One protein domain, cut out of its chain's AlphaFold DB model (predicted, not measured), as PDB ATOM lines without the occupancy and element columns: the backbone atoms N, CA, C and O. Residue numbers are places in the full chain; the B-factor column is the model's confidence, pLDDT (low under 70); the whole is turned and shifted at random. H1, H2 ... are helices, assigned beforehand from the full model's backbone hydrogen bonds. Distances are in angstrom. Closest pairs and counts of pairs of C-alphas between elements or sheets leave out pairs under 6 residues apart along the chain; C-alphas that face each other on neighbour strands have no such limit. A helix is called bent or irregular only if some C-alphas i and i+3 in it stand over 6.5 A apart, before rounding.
ATOM      1  N   ALA A  37      47.005 -14.467  41.174       85.31
ATOM      2  CA  ALA A  37      46.329 -13.186  41.030       85.31
ATOM      3  C   ALA A  37      46.991 -12.060  41.832       85.31
ATOM      4  O   ALA A  37      47.064 -10.936  41.345       85.31
ATOM      5  N   ALA A  38      47.534 -12.356  43.018       85.50
ATOM      6  CA  ALA A  38      48.210 -11.356  43.847       85.50
ATOM      7  C   ALA A  38      49.476 -10.804  43.168       85.50
ATOM      8  O   ALA A  38      49.642  -9.593  43.049       85.50
ATOM      9  N   ALA A  39      50.333 -11.689  42.650       90.31
ATOM     10  CA  ALA A  39      51.568 -11.284  41.979       90.31
ATOM     11  C   ALA A  39      51.291 -10.506  40.682       90.31
ATOM     12  O   ALA A  39      51.997  -9.547  40.371       90.31
ATOM     13  N   ILE A  40      50.254 -10.900  39.936       93.75
ATOM     14  CA  ILE A  40      49.827 -10.194  38.724       93.75
ATOM     15  C   ILE A  40      49.242  -8.824  39.082       93.75
ATOM     16  O   ILE A  40      49.620  -7.829  38.467       93.75
ATOM     17  N   ALA A  41      48.391  -8.740  40.109       91.81
ATOM     18  CA  ALA A  41      47.827  -7.477  40.584       91.81
ATOM     19  C   ALA A  41      48.918  -6.495  41.041       91.81
ATOM     20  O   ALA A  41      48.830  -5.312  40.725       91.81
ATOM     21  N   ASP A  42      49.976  -6.971  41.704       92.00
ATOM     22  CA  ASP A  42      51.123  -6.135  42.083       92.00
ATOM     23  C   ASP A  42      51.870  -5.587  40.858       92.00
ATOM     24  O   ASP A  42      52.260  -4.417  40.825       92.00
ATOM     25  N   GLN A  43      52.076  -6.415  39.829       95.06
ATOM     26  CA  GLN A  43      52.741  -5.987  38.595       95.06
ATOM     27  C   GLN A  43      51.891  -4.981  37.816       95.06
ATOM     28  O   GLN A  43      52.404  -3.942  37.393       95.06
ATOM     29  N   LEU A  44      50.592  -5.245  37.688       95.88
ATOM     30  CA  LEU A  44      49.639  -4.313  37.098       95.88
ATOM     31  C   LEU A  44      49.559  -3.005  37.889       95.88
ATOM     32  O   LEU A  44      49.574  -1.938  37.284       95.88
ATOM     33  N   GLY A  45      49.588  -3.063  39.222       94.75
ATOM     34  CA  GLY A  45      49.619  -1.883  40.087       94.75
ATOM     35  C   GLY A  45      50.834  -0.990  39.831       94.75
ATOM     36  O   GLY A  45      50.696   0.231  39.751       94.75
ATOM     37  N   ARG A  46      52.015  -1.578  39.603       95.56
ATOM     38  CA  ARG A  46      53.226  -0.824  39.222       95.56
ATOM     39  C   ARG A  46      53.103  -0.193  37.838       95.56
ATOM     40  O   ARG A  46      53.472   0.966  37.667       95.56
ATOM     41  N   ILE A  47      52.581  -0.933  36.853       95.81
ATOM     42  CA  ILE A  47      52.330  -0.394  35.505       95.81
ATOM     43  C   ILE A  47      51.372   0.790  35.609       95.81
ATOM     44  O   ILE A  47      51.680   1.875  35.122       95.81
ATOM     45  N   ARG A  48      50.254   0.603  36.312       95.50
ATOM     46  CA  ARG A  48      49.258   1.640  36.556       95.50
ATOM     47  C   ARG A  48      49.877   2.877  37.190       95.50
ATOM     48  O   ARG A  48      49.679   3.965  36.667       95.50
ATOM     49  N   GLN A  49      50.631   2.729  38.280       93.25
ATOM     50  CA  GLN A  49      51.259   3.860  38.965       93.25
ATOM     51  C   GLN A  49      52.162   4.660  38.017       93.25
ATOM     52  O   GLN A  49      51.992   5.871  37.882       93.25
ATOM     53  N   ASN A  50      53.047   3.974  37.288       93.75
ATOM     54  CA  ASN A  50      53.939   4.615  36.320       93.75
ATOM     55  C   ASN A  50      53.157   5.364  35.227       93.75
ATOM     56  O   ASN A  50      53.568   6.434  34.779       93.75
ATOM     57  N   ARG A  51      52.024   4.809  34.779       94.62
ATOM     58  CA  ARG A  51      51.166   5.424  33.757       94.62
ATOM     59  C   ARG A  51      50.342   6.590  34.275       94.62
ATOM     60  O   ARG A  51      50.167   7.556  33.541       94.62
ATOM     61  N   VAL A  52      49.899   6.548  35.525       93.31
ATOM     62  CA  VAL A  52      49.246   7.683  36.188       93.31
ATOM     63  C   VAL A  52      50.205   8.865  36.284       93.31
ATOM     64  O   VAL A  52      49.853   9.968  35.870       93.31
ATOM     65  N   GLU A  53      51.432   8.635  36.757       90.50
ATOM     66  CA  GLU A  53      52.464   9.675  36.832       90.50
ATOM     67  C   GLU A  53      52.756  10.272  35.448       90.50
ATOM     68  O   GLU A  53      52.760  11.495  35.285       90.50
ATOM     69  N   TYR A  54      52.910   9.418  34.431       92.06
ATOM     70  CA  TYR A  54      53.125   9.854  33.053       92.06
ATOM     71  C   TYR A  54      51.949  10.673  32.500       92.06
ATOM     72  O   TYR A  54      52.154  11.744  31.926       92.06
ATOM     73  N   LEU A  55      50.709  10.228  32.722       93.06
ATOM     74  CA  LEU A  55      49.510  10.929  32.265       93.06
ATOM     75  C   LEU A  55      49.383  12.319  32.899       93.06
ATOM     76  O   LEU A  55      49.055  13.283  32.210       93.06
ATOM     77  N   ILE A  56      49.682  12.447  34.193       89.44
ATOM     78  CA  ILE A  56      49.668  13.745  34.878       89.44
ATOM     79  C   ILE A  56      50.723  14.684  34.279       89.44
ATOM     80  O   ILE A  56      50.443  15.861  34.052       89.44
ATOM     81  N   GLN A  57      51.916  14.173  33.959       88.81
ATOM     82  CA  GLN A  57      52.943  14.968  33.281       88.81
ATOM     83  C   GLN A  57      52.484  15.435  31.892       88.81
ATOM     84  O   GLN A  57      52.738  16.585  31.533       88.81
ATOM     85  N   ILE A  58      51.773  14.591  31.130       91.38
ATOM     86  CA  ILE A  58      51.166  14.991  29.851       91.38
ATOM     87  C   ILE A  58      50.158  16.122  30.067       91.38
ATOM     88  O   ILE A  58      50.229  17.136  29.375       91.38
ATOM     89  N   VAL A  59      49.252  15.989  31.041       89.31
ATOM     90  CA  VAL A  59      48.238  17.014  31.334       89.31
ATOM     91  C   VAL A  59      48.882  18.351  31.705       89.31
ATOM     92  O   VAL A  59      48.509  19.377  31.143       89.31
ATOM     93  N   ASN A  60      49.898  18.345  32.570       86.94
ATOM     94  CA  ASN A  60      50.622  19.564  32.943       86.94
ATOM     95  C   ASN A  60      51.300  20.223  31.729       86.94
ATOM     96  O   ASN A  60      51.302  21.447  31.599       86.94
ATOM     97  N   ARG A  61      51.845  19.416  30.812       86.06
ATOM     98  CA  ARG A  61      52.490  19.896  29.581       86.06
ATOM     99  C   ARG A  61      51.491  20.479  28.577       86.06
ATOM    100  O   ARG A  61      51.827  21.424  27.873       86.06
ATOM    101  N   LEU A  62      50.258  19.969  28.533       87.00
ATOM    102  CA  LEU A  62      49.185  20.549  27.713       87.00
ATOM    103  C   LEU A  62      48.763  21.942  28.194       87.00
ATOM    104  O   LEU A  62      48.377  22.773  27.368       87.00
ATOM    105  N   GLU A  63      48.807  22.178  29.507       82.25
ATOM    106  CA  GLU A  63      48.460  23.462  30.130       82.25
ATOM    107  C   GLU A  63      49.614  24.468  30.068       82.25
ATOM    108  O   GLU A  63      49.387  25.662  29.871       82.25
ATOM    109  N   ASN A  64      50.854  23.993  30.199       83.00
ATOM    110  CA  ASN A  64      52.051  24.817  30.122       83.00
ATOM    111  C   ASN A  64      53.151  24.103  29.306       83.00
ATOM    112  O   ASN A  64      53.934  23.333  29.868       83.00
ATOM    113  N   PRO A  65      53.237  24.380  27.989       75.44
ATOM    114  CA  PRO A  65      54.155  23.699  27.069       75.44
ATOM    115  C   PRO A  65      55.647  23.821  27.409       75.44
ATOM    116  O   PRO A  65      56.440  22.989  26.983       75.44
ATOM    117  N   GLU A  66      56.042  24.836  28.186       74.25
ATOM    118  CA  GLU A  66      57.440  25.058  28.582       74.25
ATOM    119  C   GLU A  66      57.854  24.211  29.805       74.25
ATOM    120  O   GLU A  66      59.033  24.170  30.176       74.25
ATOM    121  N   LEU A  67      56.904  23.527  30.462       73.81
ATOM    122  CA  LEU A  67      57.207  22.641  31.584       73.81
ATOM    123  C   LEU A  67      57.956  21.394  31.107       73.81
ATOM    124  O   LEU A  67      57.483  20.618  30.274       73.81
ATOM    125  N   LYS A  68      59.116  21.146  31.720       71.19
ATOM    126  CA  LYS A  68      59.810  19.861  31.596       71.19
ATOM    127  C   LYS A  68      59.020  18.777  32.332       71.19
ATOM    128  O   LYS A  68      58.406  19.043  33.361       71.19
ATOM    129  N   MET A  69      59.093  17.542  31.837       65.75
ATOM    130  CA  MET A  69      58.521  16.383  32.528       65.75
ATOM    131  C   MET A  69      59.336  16.109  33.796       65.75
ATOM    132  O   MET A  69      60.404  15.502  33.744       65.75
ATOM    133  N   THR A  70      58.867  16.631  34.926       64.69
ATOM    134  CA  THR A  70      59.463  16.422  36.249       64.69
ATOM    135  C   THR A  70      58.544  15.564  37.121       64.69
ATOM    136  O   THR A  70      57.334  15.536  36.879       64.69
ATOM    137  N   PRO A  71      59.082  14.878  38.146       63.81
ATOM    138  CA  PRO A  71      58.270  14.138  39.110       63.81
ATOM    139  C   PRO A  71      57.206  15.035  39.752       63.81
ATOM    140  O   PRO A  71      57.490  16.178  40.118       63.81
ATOM    141  N   THR A  72      55.982  14.527  39.864       61.88
ATOM    142  CA  THR A  72      54.853  15.235  40.477       61.88
ATOM    143  C   THR A  72      54.896  15.118  42.001       61.88
ATOM    144  O   THR A  72      55.285  14.083  42.533       61.88
ATOM    145  N   ASP A  73      54.466  16.165  42.712       65.56
ATOM    146  CA  ASP A  73      54.306  16.139  44.172       65.56
ATOM    147  C   ASP A  73      53.109  15.237  44.558       65.56
ATOM    148  O   ASP A  73      51.965  15.555  44.194       65.56
ATOM    149  N   PRO A  74      53.323  14.137  45.310       57.12
ATOM    150  CA  PRO A  74      52.255  13.217  45.697       57.12
ATOM    151  C   PRO A  74      51.122  13.888  46.485       57.12
ATOM    152  O   PRO A  74      49.975  13.462  46.377       57.12
ATOM    153  N   GLN A  75      51.402  14.956  47.244       57.03
ATOM    154  CA  GLN A  75      50.399  15.634  48.078       57.03
ATOM    155  C   GLN A  75      49.490  16.596  47.296       57.03
ATOM    156  O   GLN A  75      48.466  17.030  47.819       57.03
ATOM    157  N   LYS A  76      49.834  16.927  46.043       63.97
ATOM    158  CA  LYS A  76      49.071  17.846  45.174       63.97
ATOM    159  C   LYS A  76      48.450  17.158  43.959       63.97
ATOM    160  O   LYS A  76      47.981  17.826  43.041       63.97
ATOM    161  N   THR A  77      48.466  15.829  43.932       66.31
ATOM    162  CA  THR A  77      48.002  15.058  42.781       66.31
ATOM    163  C   THR A  77      46.470  14.924  42.811       66.31
ATOM    164  O   THR A  77      45.929  14.434  43.804       66.31
ATOM    165  N   PRO A  78      45.744  15.368  41.764       76.12
ATOM    166  CA  PRO A  78      44.291  15.206  41.687       76.12
ATOM    167  C   PRO A  78      43.896  13.725  41.635       76.12
ATOM    168  O   PRO A  78      44.691  12.872  41.234       76.12
ATOM    169  N   ARG A  79      42.644  13.421  41.999       84.31
ATOM    170  CA  ARG A  79      42.090  12.071  41.825       84.31
ATOM    171  C   ARG A  79      42.150  11.682  40.352       84.31
ATOM    172  O   ARG A  79      41.780  12.470  39.480       84.31
ATOM    173  N   ILE A  80      42.639  10.479  40.076       86.50
ATOM    174  CA  ILE A  80      42.884  10.034  38.705       86.50
ATOM    175  C   ILE A  80      41.585   9.907  37.910       86.50
ATOM    176  O   ILE A  80      41.568  10.218  36.725       86.50
ATOM    177  N   GLU A  81      40.484   9.551  38.563       87.50
ATOM    178  CA  GLU A  81      39.158   9.460  37.955       87.50
ATOM    179  C   GLU A  81      38.716  10.824  37.403       87.50
ATOM    180  O   GLU A  81      38.253  10.916  36.265       87.50
ATOM    181  N   ASP A  82      38.958  11.901  38.159       87.62
ATOM    182  CA  ASP A  82      38.656  13.275  37.739       87.62
ATOM    183  C   ASP A  82      39.553  13.735  36.582       87.62
ATOM    184  O   ASP A  82      39.132  14.523  35.730       87.62
ATOM    185  N   VAL A  83      40.807  13.268  36.554       88.94
ATOM    186  CA  VAL A  83      41.737  13.542  35.453       88.94
ATOM    187  C   VAL A  83      41.262  12.840  34.188       88.94
ATOM    188  O   VAL A  83      41.095  13.512  33.172       88.94
ATOM    189  N   LEU A  84      41.008  11.527  34.261       90.31
ATOM    190  CA  LEU A  84      40.556  10.694  33.144       90.31
ATOM    191  C   LEU A  84      39.257  11.233  32.536       90.31
ATOM    192  O   LEU A  84      39.176  11.385  31.318       90.31
ATOM    193  N   ALA A  85      38.284  11.594  33.378       91.06
ATOM    194  CA  ALA A  85      36.995  12.128  32.943       91.06
ATOM    195  C   ALA A  85      37.113  13.445  32.161       91.06
ATOM    196  O   ALA A  85      36.268  13.717  31.318       91.06
ATOM    197  N   LYS A  86      38.154  14.247  32.429       92.75
ATOM    198  CA  LYS A  86      38.364  15.569  31.814       92.75
ATOM    199  C   LYS A  86      39.404  15.573  30.689       92.75
ATOM    200  O   LYS A  86      39.765  16.645  30.194       92.75
ATOM    201  N   LEU A  87      39.970  14.416  30.325       93.31
ATOM    202  CA  LEU A  87      41.015  14.344  29.297       93.31
ATOM    203  C   LEU A  87      40.553  14.919  27.948       93.31
ATOM    204  O   LEU A  87      41.288  15.749  27.405       93.31
ATOM    205  N   PRO A  88      39.375  14.553  27.399       93.88
ATOM    206  CA  PRO A  88      38.934  15.083  26.109       93.88
ATOM    207  C   PRO A  88      38.829  16.613  26.102       93.88
ATOM    208  O   PRO A  88      39.358  17.264  25.200       93.88
ATOM    209  N   GLU A  89      38.221  17.211  27.132       94.56
ATOM    210  CA  GLU A  89      38.039  18.661  27.236       94.56
ATOM    211  C   GLU A  89      39.374  19.395  27.354       94.56
ATOM    212  O   GLU A  89      39.559  20.448  26.742       94.56
ATOM    213  N   ARG A  90      40.325  18.835  28.109       93.94
ATOM    214  CA  ARG A  90      41.672  19.403  28.266       93.94
ATOM    215  C   ARG A  90      42.429  19.428  26.939       93.94
ATOM    216  O   ARG A  90      43.031  20.449  26.601       93.94
ATOM    217  N   PHE A  91      42.377  18.343  26.168       95.94
ATOM    218  CA  PHE A  91      43.025  18.281  24.856       95.94
ATOM    219  C   PHE A  91      42.392  19.241  23.846       95.94
ATOM    220  O   PHE A  91      43.124  19.915  23.119       95.94
ATOM    221  N   GLU A  92      41.063  19.353  23.828       94.69
ATOM    222  CA  GLU A  92      40.351  20.300  22.962       94.69
ATOM    223  C   GLU A  92      40.618  21.764  23.357       94.69
ATOM    224  O   GLU A  92      40.820  22.618  22.491       94.69
ATOM    225  N   ALA A  93      40.695  22.080  24.654       94.50
ATOM    226  CA  ALA A  93      41.087  23.410  25.123       94.50
ATOM    227  C   ALA A  93      42.530  23.758  24.717       94.50
ATOM    228  O   ALA A  93      42.786  24.854  24.213       94.50
ATOM    229  N   SER A  94      43.461  22.811  24.870       95.06
ATOM    230  CA  SER A  94      44.853  22.976  24.436       95.06
ATOM    231  C   SER A  94      44.945  23.208  22.921       95.06
ATOM    232  O   SER A  94      45.614  24.142  22.482       95.06
ATOM    233  N   LEU A  95      44.190  22.455  22.111       95.44
ATOM    234  CA  LEU A  95      44.152  22.633  20.657       95.44
ATOM    235  C   LEU A  95      43.672  24.040  20.255       95.44
ATOM    236  O   LEU A  95      44.302  24.680  19.411       95.44
ATOM    237  N   LYS A  96      42.614  24.558  20.895       94.69
ATOM    238  CA  LYS A  96      42.125  25.935  20.677       94.69
ATOM    239  C   LYS A  96      43.192  26.981  21.007       94.69
ATOM    240  O   LYS A  96      43.383  27.927  20.243       94.69
ATOM    241  N   ASN A  97      43.917  26.791  22.108       92.50
ATOM    242  CA  ASN A  97      45.014  27.678  22.505       92.50
ATOM    243  C   ASN A  97      46.184  27.634  21.515       92.50
ATOM    244  O   ASN A  97      46.825  28.648  21.267       92.50
ATOM    245  N   ILE A  98      46.477  26.474  20.926       93.31
ATOM    246  CA  ILE A  98      47.523  26.354  19.904       93.31
ATOM    247  C   ILE A  98      47.090  27.056  18.612       93.31
ATOM    248  O   ILE A  98      47.884  27.771  18.002       93.31
ATOM    249  N   GLN A  99      45.827  26.909  18.206       91.50
ATOM    250  CA  GLN A  99      45.286  27.549  17.003       91.50
ATOM    251  C   GLN A  99      45.321  29.086  17.067       91.50
ATOM    252  O   GLN A  99      45.446  29.728  16.021       91.50
ATOM    253  N   SER A 100      45.275  29.679  18.266       92.12
ATOM    254  CA  SER A 100      45.381  31.131  18.461       92.12
ATOM    255  C   SER A 100      46.820  31.677  18.439       92.12
ATOM    256  O   SER A 100      47.006  32.893  18.401       92.12
ATOM    257  N   VAL A 101      47.855  30.825  18.405       92.19
ATOM    258  CA  VAL A 101      49.269  31.251  18.334       92.19
ATOM    259  C   VAL A 101      49.565  31.895  16.981       92.19
ATOM    260  O   VAL A 101      49.494  31.215  15.964       92.19
ATOM    261  N   PHE A 102      49.933  33.178  16.936       92.12
ATOM    262  CA  PHE A 102      50.163  33.908  15.676       92.12
ATOM    263  C   PHE A 102      51.367  33.416  14.861       92.12
ATOM    264  O   PHE A 102      51.269  33.352  13.639       92.12
ATOM    265  N   ASP A 103      52.477  33.063  15.517       95.06
ATOM    266  CA  ASP A 103      53.696  32.622  14.830       95.06
ATOM    267  C   ASP A 103      53.514  31.229  14.185       95.06
ATOM    268  O   ASP A 103      53.297  30.247  14.908       95.06
ATOM    269  N   PRO A 104      53.611  31.096  12.845       92.25
ATOM    270  CA  PRO A 104      53.343  29.832  12.159       92.25
ATOM    271  C   PRO A 104      54.309  28.701  12.525       92.25
ATOM    272  O   PRO A 104      53.900  27.540  12.559       92.25
ATOM    273  N   GLN A 105      55.580  29.018  12.804       92.62
ATOM    274  CA  GLN A 105      56.582  28.008  13.159       92.62
ATOM    275  C   GLN A 105      56.315  27.437  14.553       92.62
ATOM    276  O   GLN A 105      56.245  26.220  14.719       92.62
ATOM    277  N   THR A 106      56.070  28.310  15.531       92.00
ATOM    278  CA  THR A 106      55.692  27.936  16.899       92.00
ATOM    279  C   THR A 106      54.374  27.173  16.912       92.00
ATOM    280  O   THR A 106      54.264  26.147  17.584       92.00
ATOM    281  N   ARG A 107      53.377  27.619  16.133       93.12
ATOM    282  CA  ARG A 107      52.096  26.915  15.997       93.12
ATOM    283  C   ARG A 107      52.300  25.494  15.477       93.12
ATOM    284  O   ARG A 107      51.768  24.560  16.068       93.12
ATOM    285  N   LYS A 108      53.085  25.324  14.406       93.00
ATOM    286  CA  LYS A 108      53.387  24.003  13.842       93.00
ATOM    287  C   LYS A 108      54.091  23.108  14.863       93.00
ATOM    288  O   LYS A 108      53.638  21.992  15.083       93.00
ATOM    289  N   ALA A 109      55.136  23.606  15.524       91.69
ATOM    290  CA  ALA A 109      55.871  22.840  16.531       91.69
ATOM    291  C   ALA A 109      54.959  22.364  17.678       91.69
ATOM    292  O   ALA A 109      55.010  21.197  18.064       91.69
ATOM    293  N   ARG A 110      54.071  23.241  18.166       92.75
ATOM    294  CA  ARG A 110      53.092  22.900  19.209       92.75
ATOM    295  C   ARG A 110      52.028  21.916  18.727       92.75
ATOM    296  O   ARG A 110      51.634  21.050  19.498       92.75
ATOM    297  N   LEU A 111      51.575  22.010  17.475       94.19
ATOM    298  CA  LEU A 111      50.653  21.029  16.885       94.19
ATOM    299  C   LEU A 111      51.309  19.648  16.743       94.19
ATOM    300  O   LEU A 111      50.690  18.648  17.101       94.19
ATOM    301  N   ASP A 112      52.561  19.589  16.281       92.88
ATOM    302  CA  ASP A 112      53.315  18.336  16.144       92.88
ATOM    303  C   ASP A 112      53.516  17.653  17.509       92.88
ATOM    304  O   ASP A 112      53.400  16.433  17.638       92.88
ATOM    305  N   GLU A 113      53.810  18.437  18.547       92.50
ATOM    306  CA  GLU A 113      53.908  17.964  19.928       92.50
ATOM    307  C   GLU A 113      52.554  17.514  20.485       92.50
ATOM    308  O   GLU A 113      52.449  16.409  21.019       92.50
ATOM    309  N   TRP A 114      51.507  18.322  20.311       95.50
ATOM    310  CA  TRP A 114      50.147  17.992  20.732       95.50
ATOM    311  C   TRP A 114      49.675  16.676  20.109       95.50
ATOM    312  O   TRP A 114      49.129  15.832  20.816       95.50
ATOM    313  N   ALA A 115      49.947  16.444  18.821       96.25
ATOM    314  CA  ALA A 115      49.575  15.205  18.141       96.25
ATOM    315  C   ALA A 115      50.293  13.979  18.726       96.25
ATOM    316  O   ALA A 115      49.677  12.923  18.871       96.25
ATOM    317  N   LYS A 116      51.569  14.116  19.118       94.69
ATOM    318  CA  LYS A 116      52.301  13.051  19.825       94.69
ATOM    319  C   LYS A 116      51.657  12.750  21.174       94.69
ATOM    320  O   LYS A 116      51.355  11.597  21.448       94.69
ATOM    321  N   LEU A 117      51.375  13.778  21.979       95.56
ATOM    322  CA  LEU A 117      50.711  13.608  23.276       95.56
ATOM    323  C   LEU A 117      49.308  13.001  23.129       95.56
ATOM    324  O   LEU A 117      48.905  12.171  23.939       95.56
ATOM    325  N   TYR A 118      48.576  13.370  22.077       96.94
ATOM    326  CA  TYR A 118      47.258  12.810  21.788       96.94
ATOM    327  C   TYR A 118      47.343  11.310  21.476       96.94
ATOM    328  O   TYR A 118      46.527  10.537  21.973       96.94
ATOM    329  N   ILE A 119      48.352  10.878  20.708       96.75
ATOM    330  CA  ILE A 119      48.619   9.453  20.450       96.75
ATOM    331  C   ILE A 119      48.939   8.702  21.749       96.75
ATOM    332  O   ILE A 119      48.406   7.615  21.953       96.75
ATOM    333  N   GLU A 120      49.762   9.267  22.636       96.38
ATOM    334  CA  GLU A 120      50.104   8.631  23.920       96.38
ATOM    335  C   GLU A 120      48.872   8.435  24.821       96.38
ATOM    336  O   GLU A 120      48.753   7.427  25.524       96.38
ATOM    337  N   VAL A 121      47.927   9.380  24.801       97.06
ATOM    338  CA  VAL A 121      46.754   9.356  25.689       97.06
ATOM    339  C   VAL A 121      45.586   8.553  25.122       97.06
ATOM    340  O   VAL A 121      44.965   7.808  25.881       97.06
ATOM    341  N   PHE A 122      45.304   8.685  23.824       97.06
ATOM    342  CA  PHE A 122      44.123   8.102  23.165       97.06
ATOM    343  C   PHE A 122      44.450   6.959  22.195       97.06
ATOM    344  O   PHE A 122      43.552   6.395  21.569       97.06
ATOM    345  N   GLY A 123      45.729   6.613  22.054       97.38
ATOM    346  CA  GLY A 123      46.190   5.511  21.223       97.38
ATOM    347  C   GLY A 123      46.450   5.905  19.771       97.38
ATOM    348  O   GLY A 123      46.023   6.949  19.263       97.38
ATOM    349  N   LYS A 124      47.177   5.029  19.071       97.25
ATOM    350  CA  LYS A 124      47.641   5.273  17.700       97.25
ATOM    351  C   LYS A 124      46.508   5.448  16.685       97.25
ATOM    352  O   LYS A 124      46.564   6.435  15.955       97.25
ATOM    353  N   PRO A 125      45.469   4.591  16.620       97.12
ATOM    354  CA  PRO A 125      44.375   4.770  15.663       97.12
ATOM    355  C   PRO A 125      43.678   6.130  15.791       97.12
ATOM    356  O   PRO A 125      43.501   6.827  14.790       97.12
ATOM    357  N   ALA A 126      43.319   6.527  17.018       96.75
ATOM    358  CA  ALA A 126      42.647   7.797  17.274       96.75
ATOM    359  C   ALA A 126      43.564   8.987  16.966       96.75
ATOM    360  O   ALA A 126      43.150   9.929  16.289       96.75
ATOM    361  N   GLY A 127      44.825   8.925  17.398       96.50
ATOM    362  CA  GLY A 127      45.779  10.001  17.167       96.50
ATOM    363  C   GLY A 127      46.219  10.157  15.712       96.50
ATOM    364  O   GLY A 127      46.315  11.286  15.240       96.50
ATOM    365  N   TRP A 128      46.403   9.071  14.957       96.62
ATOM    366  CA  TRP A 128      46.683   9.143  13.516       96.62
ATOM    367  C   TRP A 128      45.530   9.780  12.749       96.62
ATOM    368  O   TRP A 128      45.755  10.652  11.908       96.62
ATOM    369  N   LYS A 129      44.294   9.385  13.072       96.62
ATOM    370  CA  LYS A 129      43.095   9.984  12.485       96.62
ATOM    371  C   LYS A 129      43.033  11.482  12.791       96.62
ATOM    372  O   LYS A 129      42.941  12.284  11.865       96.62
ATOM    373  N   LYS A 130      43.161  11.863  14.067       96.69
ATOM    374  CA  LYS A 130      43.097  13.265  14.505       96.69
ATOM    375  C   LYS A 130      44.225  14.113  13.906       96.69
ATOM    376  O   LYS A 130      43.987  15.238  13.482       96.69
ATOM    377  N   ALA A 131      45.444  13.581  13.806       95.94
ATOM    378  CA  ALA A 131      46.558  14.265  13.152       95.94
ATOM    379  C   ALA A 131      46.300  14.489  11.655       95.94
ATOM    380  O   ALA A 131      46.537  15.588  11.155       95.94
ATOM    381  N   SER A 132      45.753  13.487  10.956       95.12
ATOM    382  CA  SER A 132      45.362  13.617   9.549       95.12
ATOM    383  C   SER A 132      44.278  14.681   9.348       95.12
ATOM    384  O   SER A 132      44.374  15.463   8.406       95.12
ATOM    385  N   GLU A 133      43.270  14.738  10.225       95.69
ATOM    386  CA  GLU A 133      42.210  15.763  10.201       95.69
ATOM    387  C   GLU A 133      42.769  17.184  10.377       95.69
ATOM    388  O   GLU A 133      42.255  18.135   9.794       95.69
ATOM    389  N   LEU A 134      43.847  17.323  11.151       94.12
ATOM    390  CA  LEU A 134      44.535  18.592  11.395       94.12
ATOM    391  C   LEU A 134      45.635  18.904  10.365       94.12
ATOM    392  O   LEU A 134      46.301  19.933  10.483       94.12
ATOM    393  N   GLY A 135      45.852  18.040   9.368       93.88
ATOM    394  CA  GLY A 135      46.904  18.207   8.359       93.88
ATOM    395  C   GLY A 135      48.333  18.056   8.902       93.88
ATOM    396  O   GLY A 135      49.278  18.567   8.302       93.88
ATOM    397  N   ILE A 136      48.504  17.374  10.037       94.69
ATOM    398  CA  ILE A 136      49.795  17.154  10.698       94.69
ATOM    399  C   ILE A 136      50.480  15.930  10.079       94.69
ATOM    400  O   ILE A 136      49.933  14.827  10.077       94.69
ATOM    401  N   GLN A 137      51.702  16.108   9.569       90.81
ATOM    402  CA  GLN A 137      52.491  15.013   9.000       90.81
ATOM    403  C   GLN A 137      53.253  14.264  10.097       90.81
ATOM    404  O   GLN A 137      54.274  14.732  10.599       90.81
ATOM    405  N   LEU A 138      52.767  13.075  10.446       90.69
ATOM    406  CA  LEU A 138      53.423  12.189  11.403       90.69
ATOM    407  C   LEU A 138      54.465  11.295  10.717       90.69
ATOM    408  O   LEU A 138      54.204  10.699   9.673       90.69
ATOM    409  N   ALA A 139      55.626  11.130  11.352       89.38
ATOM    410  CA  ALA A 139      56.625  10.143  10.950       89.38
ATOM    411  C   ALA A 139      56.244   8.753  11.492       89.38
ATOM    412  O   ALA A 139      56.671   8.364  12.577       89.38
ATOM    413  N   ILE A 140      55.410   8.020  10.750       89.69
ATOM    414  CA  ILE A 140      54.958   6.668  11.118       89.69
ATOM    415  C   ILE A 140      55.859   5.637  10.432       89.69
ATOM    416  O   ILE A 140      55.964   5.617   9.205       89.69
ATOM    417  N   ALA A 141      56.505   4.758  11.204       92.19
ATOM    418  CA  ALA A 141      57.309   3.687  10.616       92.19
ATOM    419  C   ALA A 141      56.406   2.645   9.913       92.19
ATOM    420  O   ALA A 141      55.353   2.303  10.455       92.19
ATOM    421  N   PRO A 142      56.807   2.070   8.759       92.69
ATOM    422  CA  PRO A 142      55.957   1.153   7.983       92.69
ATOM    423  C   PRO A 142      55.448  -0.076   8.752       92.69
ATOM    424  O   PRO A 142      54.389  -0.612   8.437       92.69
ATOM    425  N   ALA A 143      56.188  -0.519   9.772       94.31
ATOM    426  CA  ALA A 143      55.798  -1.644  10.616       94.31
ATOM    427  C   ALA A 143      54.709  -1.291  11.649       94.31
ATOM    428  O   ALA A 143      54.034  -2.193  12.142       94.31
ATOM    429  N   GLU A 144      54.509  -0.011  11.994       93.06
ATOM    430  CA  GLU A 144      53.570   0.353  13.063       93.06
ATOM    431  C   GLU A 144      52.106   0.066  12.722       93.06
ATOM    432  O   GLU A 144      51.432  -0.511  13.574       93.06
ATOM    433  N   PRO A 145      51.582   0.404  11.524       95.38
ATOM    434  CA  PRO A 145      50.199   0.079  11.180       95.38
ATOM    435  C   PRO A 145      49.932  -1.430  11.170       95.38
ATOM    436  O   PRO A 145      48.840  -1.860  11.533       95.38
ATOM    437  N   ILE A 146      50.935  -2.236  10.804       95.75
ATOM    438  CA  ILE A 146      50.848  -3.703  10.829       95.75
ATOM    439  C   ILE A 146      50.736  -4.197  12.275       95.75
ATOM    440  O   ILE A 146      49.843  -4.983  12.579       95.75
ATOM    441  N   ALA A 147      51.591  -3.694  13.172       95.31
ATOM    442  CA  ALA A 147      51.544  -4.041  14.591       95.31
ATOM    443  C   ALA A 147      50.216  -3.623  15.243       95.31
ATOM    444  O   ALA A 147      49.592  -4.430  15.915       95.31
ATOM    445  N   VAL A 148      49.733  -2.403  14.979       96.94
ATOM    446  CA  VAL A 148      48.437  -1.918  15.494       96.94
ATOM    447  C   VAL A 148      47.275  -2.778  14.992       96.94
ATOM    448  O   VAL A 148      46.342  -3.051  15.742       96.94
ATOM    449  N   LYS A 149      47.324  -3.234  13.733       97.12
ATOM    450  CA  LYS A 149      46.316  -4.150  13.191       97.12
ATOM    451  C   LYS A 149      46.338  -5.504  13.905       97.12
ATOM    452  O   LYS A 149      45.268  -6.042  14.169       97.12
ATOM    453  N   GLN A 150      47.518  -6.040  14.213       96.69
ATOM    454  CA  GLN A 150      47.634  -7.286  14.973       96.69
ATOM    455  C   GLN A 150      47.136  -7.114  16.413       96.69
ATOM    456  O   GLN A 150      46.312  -7.904  16.857       96.69
ATOM    457  N   ASP A 151      47.543  -6.036  17.090       97.06
ATOM    458  CA  ASP A 151      47.096  -5.701  18.446       97.06
ATOM    459  C   ASP A 151      45.557  -5.615  18.517       97.06
ATOM    460  O   ASP A 151      44.942  -6.145  19.438       97.06
ATOM    461  N   LEU A 152      44.909  -5.007  17.516       96.62
ATOM    462  CA  LEU A 152      43.444  -4.959  17.416       96.62
ATOM    463  C   LEU A 152      42.803  -6.349  17.301       96.62
ATOM    464  O   LEU A 152      41.776  -6.589  17.933       96.62
ATOM    465  N   LEU A 153      43.392  -7.255  16.514       97.00
ATOM    466  CA  LEU A 153      42.897  -8.627  16.366       97.00
ATOM    467  C   LEU A 153      43.055  -9.422  17.666       97.00
ATOM    468  O   LEU A 153      42.134 -10.131  18.062       97.00
ATOM    469  N   ASP A 154      44.187  -9.270  18.350       96.31
ATOM    470  CA  ASP A 154      44.453  -9.967  19.610       96.31
ATOM    471  C   ASP A 154      43.512  -9.472  20.723       96.31
ATOM    472  O   ASP A 154      42.952 -10.274  21.473       96.31
ATOM    473  N   LEU A 155      43.262  -8.158  20.788       96.06
ATOM    474  CA  LEU A 155      42.285  -7.562  21.706       96.06
ATOM    475  C   LEU A 155      40.848  -7.994  21.389       96.06
ATOM    476  O   LEU A 155      40.072  -8.263  22.308       96.06
ATOM    477  N   GLN A 156      40.485  -8.078  20.105       95.56
ATOM    478  CA  GLN A 156      39.175  -8.574  19.682       95.56
ATOM    479  C   GLN A 156      38.987 -10.035  20.096       95.56
ATOM    480  O   GLN A 156      37.977 -10.363  20.715       95.56
ATOM    481  N   LYS A 157      39.980 -10.887  19.833       96.19
ATOM    482  CA  LYS A 157      39.959 -12.296  20.228       96.19
ATOM    483  C   LYS A 157      39.801 -12.457  21.739       96.19
ATOM    484  O   LYS A 157      38.944 -13.209  22.187       96.19
ATOM    485  N   ALA A 158      40.586 -11.723  22.528       94.56
ATOM    486  CA  ALA A 158      40.510 -11.783  23.985       94.56
ATOM    487  C   ALA A 158      39.127 -11.387  24.523       94.56
ATOM    488  O   ALA A 158      38.673 -11.933  25.525       94.56
ATOM    489  N   ARG A 159      38.447 -10.453  23.847       91.88
ATOM    490  CA  ARG A 159      37.068 -10.074  24.162       91.88
ATOM    491  C   ARG A 159      36.064 -11.158  23.768       91.88
ATOM    492  O   ARG A 159      35.158 -11.436  24.542       91.88
ATOM    493  N   GLU A 160      36.196 -11.735  22.577       91.06
ATOM    494  CA  GLU A 160      35.300 -12.788  22.072       91.06
ATOM    495  C   GLU A 160      35.402 -14.083  22.891       91.06
ATOM    496  O   GLU A 160      34.403 -14.770  23.090       91.06
ATOM    497  N   GLU A 161      36.593 -14.390  23.403       91.94
ATOM    498  CA  GLU A 161      36.874 -15.569  24.226       91.94
ATOM    499  C   GLU A 161      36.764 -15.307  25.744       91.94
ATOM    500  O   GLU A 161      37.075 -16.201  26.531       91.94
ATOM    501  N   ASP A 162      36.338 -14.105  26.157       86.69
ATOM    502  CA  ASP A 162      36.175 -13.682  27.560       86.69
ATOM    503  C   ASP A 162      37.411 -13.967  28.435       86.69
ATOM    504  O   ASP A 162      37.357 -14.624  29.478       86.69
ATOM    505  N   TRP A 163      38.579 -13.512  27.970       91.00
ATOM    506  CA  TRP A 163      39.840 -13.765  28.659       91.00
ATOM    507  C   TRP A 163      39.880 -13.116  30.046       91.00
ATOM    508  O   TRP A 163      39.687 -11.902  30.209       91.00
ATOM    509  N   SER A 164      40.261 -13.917  31.043       88.12
ATOM    510  CA  SER A 164      40.516 -13.441  32.398       88.12
ATOM    511  C   SER A 164      41.680 -12.440  32.424       88.12
ATOM    512  O   SER A 164      42.546 -12.462  31.540       88.12
ATOM    513  N   PRO A 165      41.770 -11.576  33.453       91.69
ATOM    514  CA  PRO A 165      42.929 -10.702  33.634       91.69
ATOM    515  C   PRO A 165      44.272 -11.446  33.593       91.69
ATOM    516  O   PRO A 165      45.253 -10.930  33.065       91.69
ATOM    517  N   ILE A 166      44.307 -12.687  34.087       91.25
ATOM    518  CA  ILE A 166      45.499 -13.543  34.069       91.25
ATOM    519  C   ILE A 166      45.874 -13.907  32.629       91.25
ATOM    520  O   ILE A 166      47.014 -13.689  32.227       91.25
ATOM    521  N   GLN A 167      44.915 -14.366  31.820       93.38
ATOM    522  CA  GLN A 167      45.156 -14.694  30.408       93.38
ATOM    523  C   GLN A 167      45.621 -13.467  29.613       93.38
ATOM    524  O   GLN A 167      46.568 -13.548  28.828       93.38
ATOM    525  N   ARG A 168      45.004 -12.299  29.851       95.06
ATOM    526  CA  ARG A 168      45.412 -11.036  29.214       95.06
ATOM    527  C   ARG A 168      46.825 -10.620  29.619       95.06
ATOM    528  O   ARG A 168      47.588 -10.136  28.779       95.06
ATOM    529  N   PHE A 169      47.183 -10.833  30.884       94.88
ATOM    530  CA  PHE A 169      48.520 -10.570  31.399       94.88
ATOM    531  C   PHE A 169      49.574 -11.477  30.752       94.88
ATOM    532  O   PHE A 169      50.565 -10.980  30.212       94.88
ATOM    533  N   GLU A 170      49.339 -12.790  30.736       93.56
ATOM    534  CA  GLU A 170      50.248 -13.786  30.153       93.56
ATOM    535  C   GLU A 170      50.466 -13.570  28.650       93.56
ATOM    536  O   GLU A 170      51.590 -13.675  28.153       93.56
ATOM    537  N   ALA A 171      49.412 -13.172  27.935       94.94
ATOM    538  CA  ALA A 171      49.471 -12.820  26.521       94.94
ATOM    539  C   ALA A 171      50.048 -11.417  26.243       94.94
ATOM    540  O   ALA A 171      50.133 -11.007  25.086       94.94
ATOM    541  N   LYS A 172      50.465 -10.672  27.278       94.56
ATOM    542  CA  LYS A 172      51.039  -9.316  27.184       94.56
ATOM    543  C   LYS A 172      50.110  -8.293  26.516       94.56
ATOM    544  O   LYS A 172      50.583  -7.321  25.920       94.56
ATOM    545  N   LEU A 173      48.794  -8.465  26.661       96.12
ATOM    546  CA  LEU A 173      47.805  -7.623  25.986       96.12
ATOM    547  C   LEU A 173      47.768  -6.182  26.487       96.12
ATOM    548  O   LEU A 173      47.340  -5.317  25.740       96.12
ATOM    549  N   TYR A 174      48.257  -5.876  27.689       96.44
ATOM    550  CA  TYR A 174      48.296  -4.494  28.185       96.44
ATOM    551  C   TYR A 174      49.175  -3.571  27.321       96.44
ATOM    552  O   TYR A 174      48.837  -2.407  27.136       96.44
ATOM    553  N   ASN A 175      50.248  -4.096  26.714       94.50
ATOM    554  CA  ASN A 175      51.077  -3.326  25.777       94.50
ATOM    555  C   ASN A 175      50.345  -3.066  24.449       94.50
ATOM    556  O   ASN A 175      50.459  -1.982  23.876       94.50
ATOM    557  N   ALA A 176      49.610  -4.068  23.960       95.81
ATOM    558  CA  ALA A 176      48.758  -3.939  22.780       95.81
ATOM    559  C   ALA A 176      47.622  -2.937  23.045       95.81
ATOM    560  O   ALA A 176      47.380  -2.026  22.255       95.81
ATOM    561  N   PHE A 177      46.991  -3.047  24.216       96.50
ATOM    562  CA  PHE A 177      45.932  -2.165  24.687       96.50
ATOM    563  C   PHE A 177      46.407  -0.715  24.761       96.50
ATOM    564  O   PHE A 177      45.753   0.165  24.210       96.50
ATOM    565  N   GLU A 178      47.568  -0.458  25.364       97.12
ATOM    566  CA  GLU A 178      48.157   0.882  25.418       97.12
ATOM    567  C   GLU A 178      48.417   1.456  24.023       97.12
ATOM    568  O   GLU A 178      48.072   2.602  23.745       97.12
ATOM    569  N   ARG A 179      48.971   0.657  23.105       96.19
ATOM    570  CA  ARG A 179      49.251   1.110  21.736       96.19
ATOM    571  C   ARG A 179      47.973   1.491  20.983       96.19
ATOM    572  O   ARG A 179      47.980   2.434  20.188       96.19
ATOM    573  N   VAL A 180      46.896   0.743  21.205       97.50
ATOM    574  CA  VAL A 180      45.626   0.886  20.486       97.50
ATOM    575  C   VAL A 180      44.719   1.945  21.111       97.50
ATOM    576  O   VAL A 180      44.155   2.752  20.379       97.50
ATOM    577  N   ALA A 181      44.573   1.956  22.433       96.56
ATOM    578  CA  ALA A 181      43.599   2.778  23.154       96.56
ATOM    579  C   ALA A 181      44.236   3.906  23.983       96.56
ATOM    580  O   ALA A 181      43.533   4.799  24.455       96.56
ATOM    581  N   GLY A 182      45.561   3.887  24.141       97.38
ATOM    582  CA  GLY A 182      46.323   4.904  24.853       97.38
ATOM    583  C   GLY A 182      46.372   4.711  26.367       97.38
ATOM    584  O   GLY A 182      45.713   3.848  26.955       97.38
ATOM    585  N   THR A 183      47.179   5.556  27.002       96.75
ATOM    586  CA  THR A 183      47.470   5.520  28.441       96.75
ATOM    587  C   THR A 183      46.211   5.687  29.295       96.75
ATOM    588  O   THR A 183      46.059   5.000  30.305       96.75
ATOM    589  N   GLY A 184      45.289   6.574  28.899       93.12
ATOM    590  CA  GLY A 184      44.079   6.847  29.682       93.12
ATOM    591  C   GLY A 184      43.170   5.621  29.784       93.12
ATOM    592  O   GLY A 184      42.742   5.244  30.874       93.12
ATOM    593  N   ALA A 185      42.940   4.950  28.654       94.12
ATOM    594  CA  ALA A 185      42.152   3.726  28.616       94.12
ATOM    595  C   ALA A 185      42.870   2.559  29.313       94.12
ATOM    596  O   ALA A 185      42.217   1.760  29.981       94.12
ATOM    597  N   LEU A 186      44.203   2.459  29.184       97.00
ATOM    598  CA  LEU A 186      44.990   1.422  29.859       97.00
ATOM    599  C   LEU A 186      44.822   1.491  31.384       97.00
ATOM    600  O   LEU A 186      44.615   0.457  32.012       97.00
ATOM    601  N   ILE A 187      44.908   2.688  31.976       95.62
ATOM    602  CA  ILE A 187      44.747   2.872  33.429       95.62
ATOM    603  C   ILE A 187      43.379   2.349  33.878       95.62
ATOM    604  O   ILE A 187      43.316   1.545  34.805       95.62
ATOM    605  N   ALA A 188      42.310   2.734  33.175       91.25
ATOM    606  CA  ALA A 188      40.954   2.279  33.481       91.25
ATOM    607  C   ALA A 188      40.793   0.753  33.336       91.25
ATOM    608  O   ALA A 188      40.144   0.115  34.163       91.25
ATOM    609  N   ALA A 189      41.408   0.150  32.313       92.75
ATOM    610  CA  ALA A 189      41.392  -1.299  32.120       92.75
ATOM    611  C   ALA A 189      42.137  -2.039  33.244       92.75
ATOM    612  O   ALA A 189      41.631  -3.032  33.765       92.75
ATOM    613  N   ILE A 190      43.309  -1.538  33.657       95.44
ATOM    614  CA  ILE A 190      44.067  -2.111  34.775       95.44
ATOM    615  C   ILE A 190      43.283  -1.998  36.084       95.44
ATOM    616  O   ILE A 190      43.254  -2.964  36.841       95.44
ATOM    617  N   ASP A 191      42.633  -0.863  36.351       90.88
ATOM    618  CA  ASP A 191      41.799  -0.695  37.545       90.88
ATOM    619  C   ASP A 191      40.722  -1.775  37.644       90.88
ATOM    620  O   ASP A 191      40.571  -2.420  38.686       90.88
ATOM    621  N   GLN A 192      40.028  -2.033  36.535       87.88
ATOM    622  CA  GLN A 192      38.990  -3.054  36.497       87.88
ATOM    623  C   GLN A 192      39.550  -4.472  36.662       87.88
ATOM    624  O   GLN A 192      38.989  -5.298  37.386       87.88
ATOM    625  N   ASP A 193      40.683  -4.757  36.028       90.94
ATOM    626  CA  ASP A 193      41.327  -6.062  36.126       90.94
ATOM    627  C   ASP A 193      41.895  -6.320  37.527       90.94
ATOM    628  O   ASP A 193      41.799  -7.437  38.031       90.94
ATOM    629  N   MET A 194      42.420  -5.294  38.203       89.62
ATOM    630  CA  MET A 194      42.878  -5.394  39.592       89.62
ATOM    631  C   MET A 194      41.728  -5.696  40.556       89.62
ATOM    632  O   MET A 194      41.902  -6.525  41.449       89.62
ATOM    633  N   ILE A 195      40.553  -5.082  40.364       84.81
ATOM    634  CA  ILE A 195      39.340  -5.400  41.137       84.81
ATOM    635  C   ILE A 195      39.010  -6.892  41.009       84.81
ATOM    636  O   ILE A 195      38.822  -7.574  42.021       84.81
ATOM    637  N   SER A 196      39.012  -7.407  39.775       84.75
ATOM    638  CA  SER A 196      38.748  -8.819  39.488       84.75
ATOM    639  C   SER A 196      39.803  -9.749  40.102       84.75
ATOM    640  O   SER A 196      39.447 -10.699  40.795       84.75
ATOM    641  N   LEU A 197      41.094  -9.451  39.928       87.94
ATOM    642  CA  LEU A 197      42.204 -10.256  40.455       87.94
ATOM    643  C   LEU A 197      42.208 -10.336  41.987       87.94
ATOM    644  O   LEU A 197      42.550 -11.366  42.566       87.94
ATOM    645  N   GLN A 198      41.834  -9.251  42.659       85.06
ATOM    646  CA  GLN A 198      41.788  -9.205  44.120       85.06
ATOM    647  C   GLN A 198      40.537  -9.884  44.700       85.06
ATOM    648  O   GLN A 198      40.466 -10.072  45.923       85.06
ATOM    649  N   GLY A 199      39.567 -10.233  43.845       84.56
ATOM    650  CA  GLY A 199      38.238 -10.686  44.245       84.56
ATOM    651  C   GLY A 199      37.487  -9.615  45.046       84.56
ATOM    652  O   GLY A 199      36.686  -9.911  45.935       84.56
TER     653      GLY A 199
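AT A GLANCE: This is residues 37 to 199 of the 450 residues of the protein "TIGR03790 family protein" of Phycisphaerae bacterium (UniProt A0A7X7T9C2). The model is a flat slab of helices, most of them running along its length: the long H1 forms one side, with the arm H8b packed on it and the H3-H4 hairpin meeting its far end, while H6 slants along the opposite side. Between these, H8 folds back on itself, H5 folds back on H4, H4 and H8b meet end to end, and the short H7 lies crosswise at one end. The printed part has 163 residues with eight named helices, H1 to H8 in chain order, and no named strand; its class is all helix. It is compact, with a radius of gyration of the C-alphas of 17.1 A and spans of 53 by 42 by 22 A.

HOW THE PARTS SIT: H1, residues 37 to 63, is the longest helix. H8, residues 173 to 198, was assigned as one helix by its hydrogen bonds but is bent, with C-alphas 180 and 183 9.4 A apart; its arms are H8a, 173 to 180, and H8b, 183 to 198. H1 and H8b touch at a shallow tilt of 24 degrees, opposite ways, the closest C-alphas being Ala 37 and Leu 197, 5.1 A apart. H3, residues 87 to 99, touches H1 at residues 59 to 63 alone, with C-alphas 62 and 94 5.9 A apart. H3 and H4, residues 104 to 122, form a helical hairpin, closest at C-alphas 98 and 107, 6.0 A. H1, H3, H4 and H8b make a bundle, helices side by side; H4 and H8b touch only at their ends, C-alphas 121 and 183 being 4.8 A apart. H4 and H5, residues 124 to 133, are a second hairpin, closest at C-alphas 119 and 127, 4.4 A. H6, residues 143 to 160, touches H8a at a steep tilt of 54 degrees, C-alphas 151 and 176 being 5.0 A apart; H1 and H6 are apart. H7, residues 165 to 170, touches H8b, closest at C-alphas 165 and 193, 5.5 A. H2, residues 80 to 85, is close to H1 but not clearly touching, with C-alphas 52 and 80 7.2 A apart. In each helix and arm, every O i to N i+4 pair is within hydrogen-bond range.

IN THESE COORDINATES: H1 begins at C-alpha 37, (46.329, -13.186, 41.030), and measures 38.3 A. H4 and H6 each measure 26.0 A, H8b 22.2 A and H3 18.5 A. H8b ends at C-alpha 198, (41.788, -9.205, 44.120).

THE WHOLE: The C-alphas farthest apart, of Asp 103 and Gly 199, are 54.6 A apart. The printed part has no cut. The link from H1 to H2, residues 64 to 79, is long; in it residues 69 to 77 have pLDDT under 70.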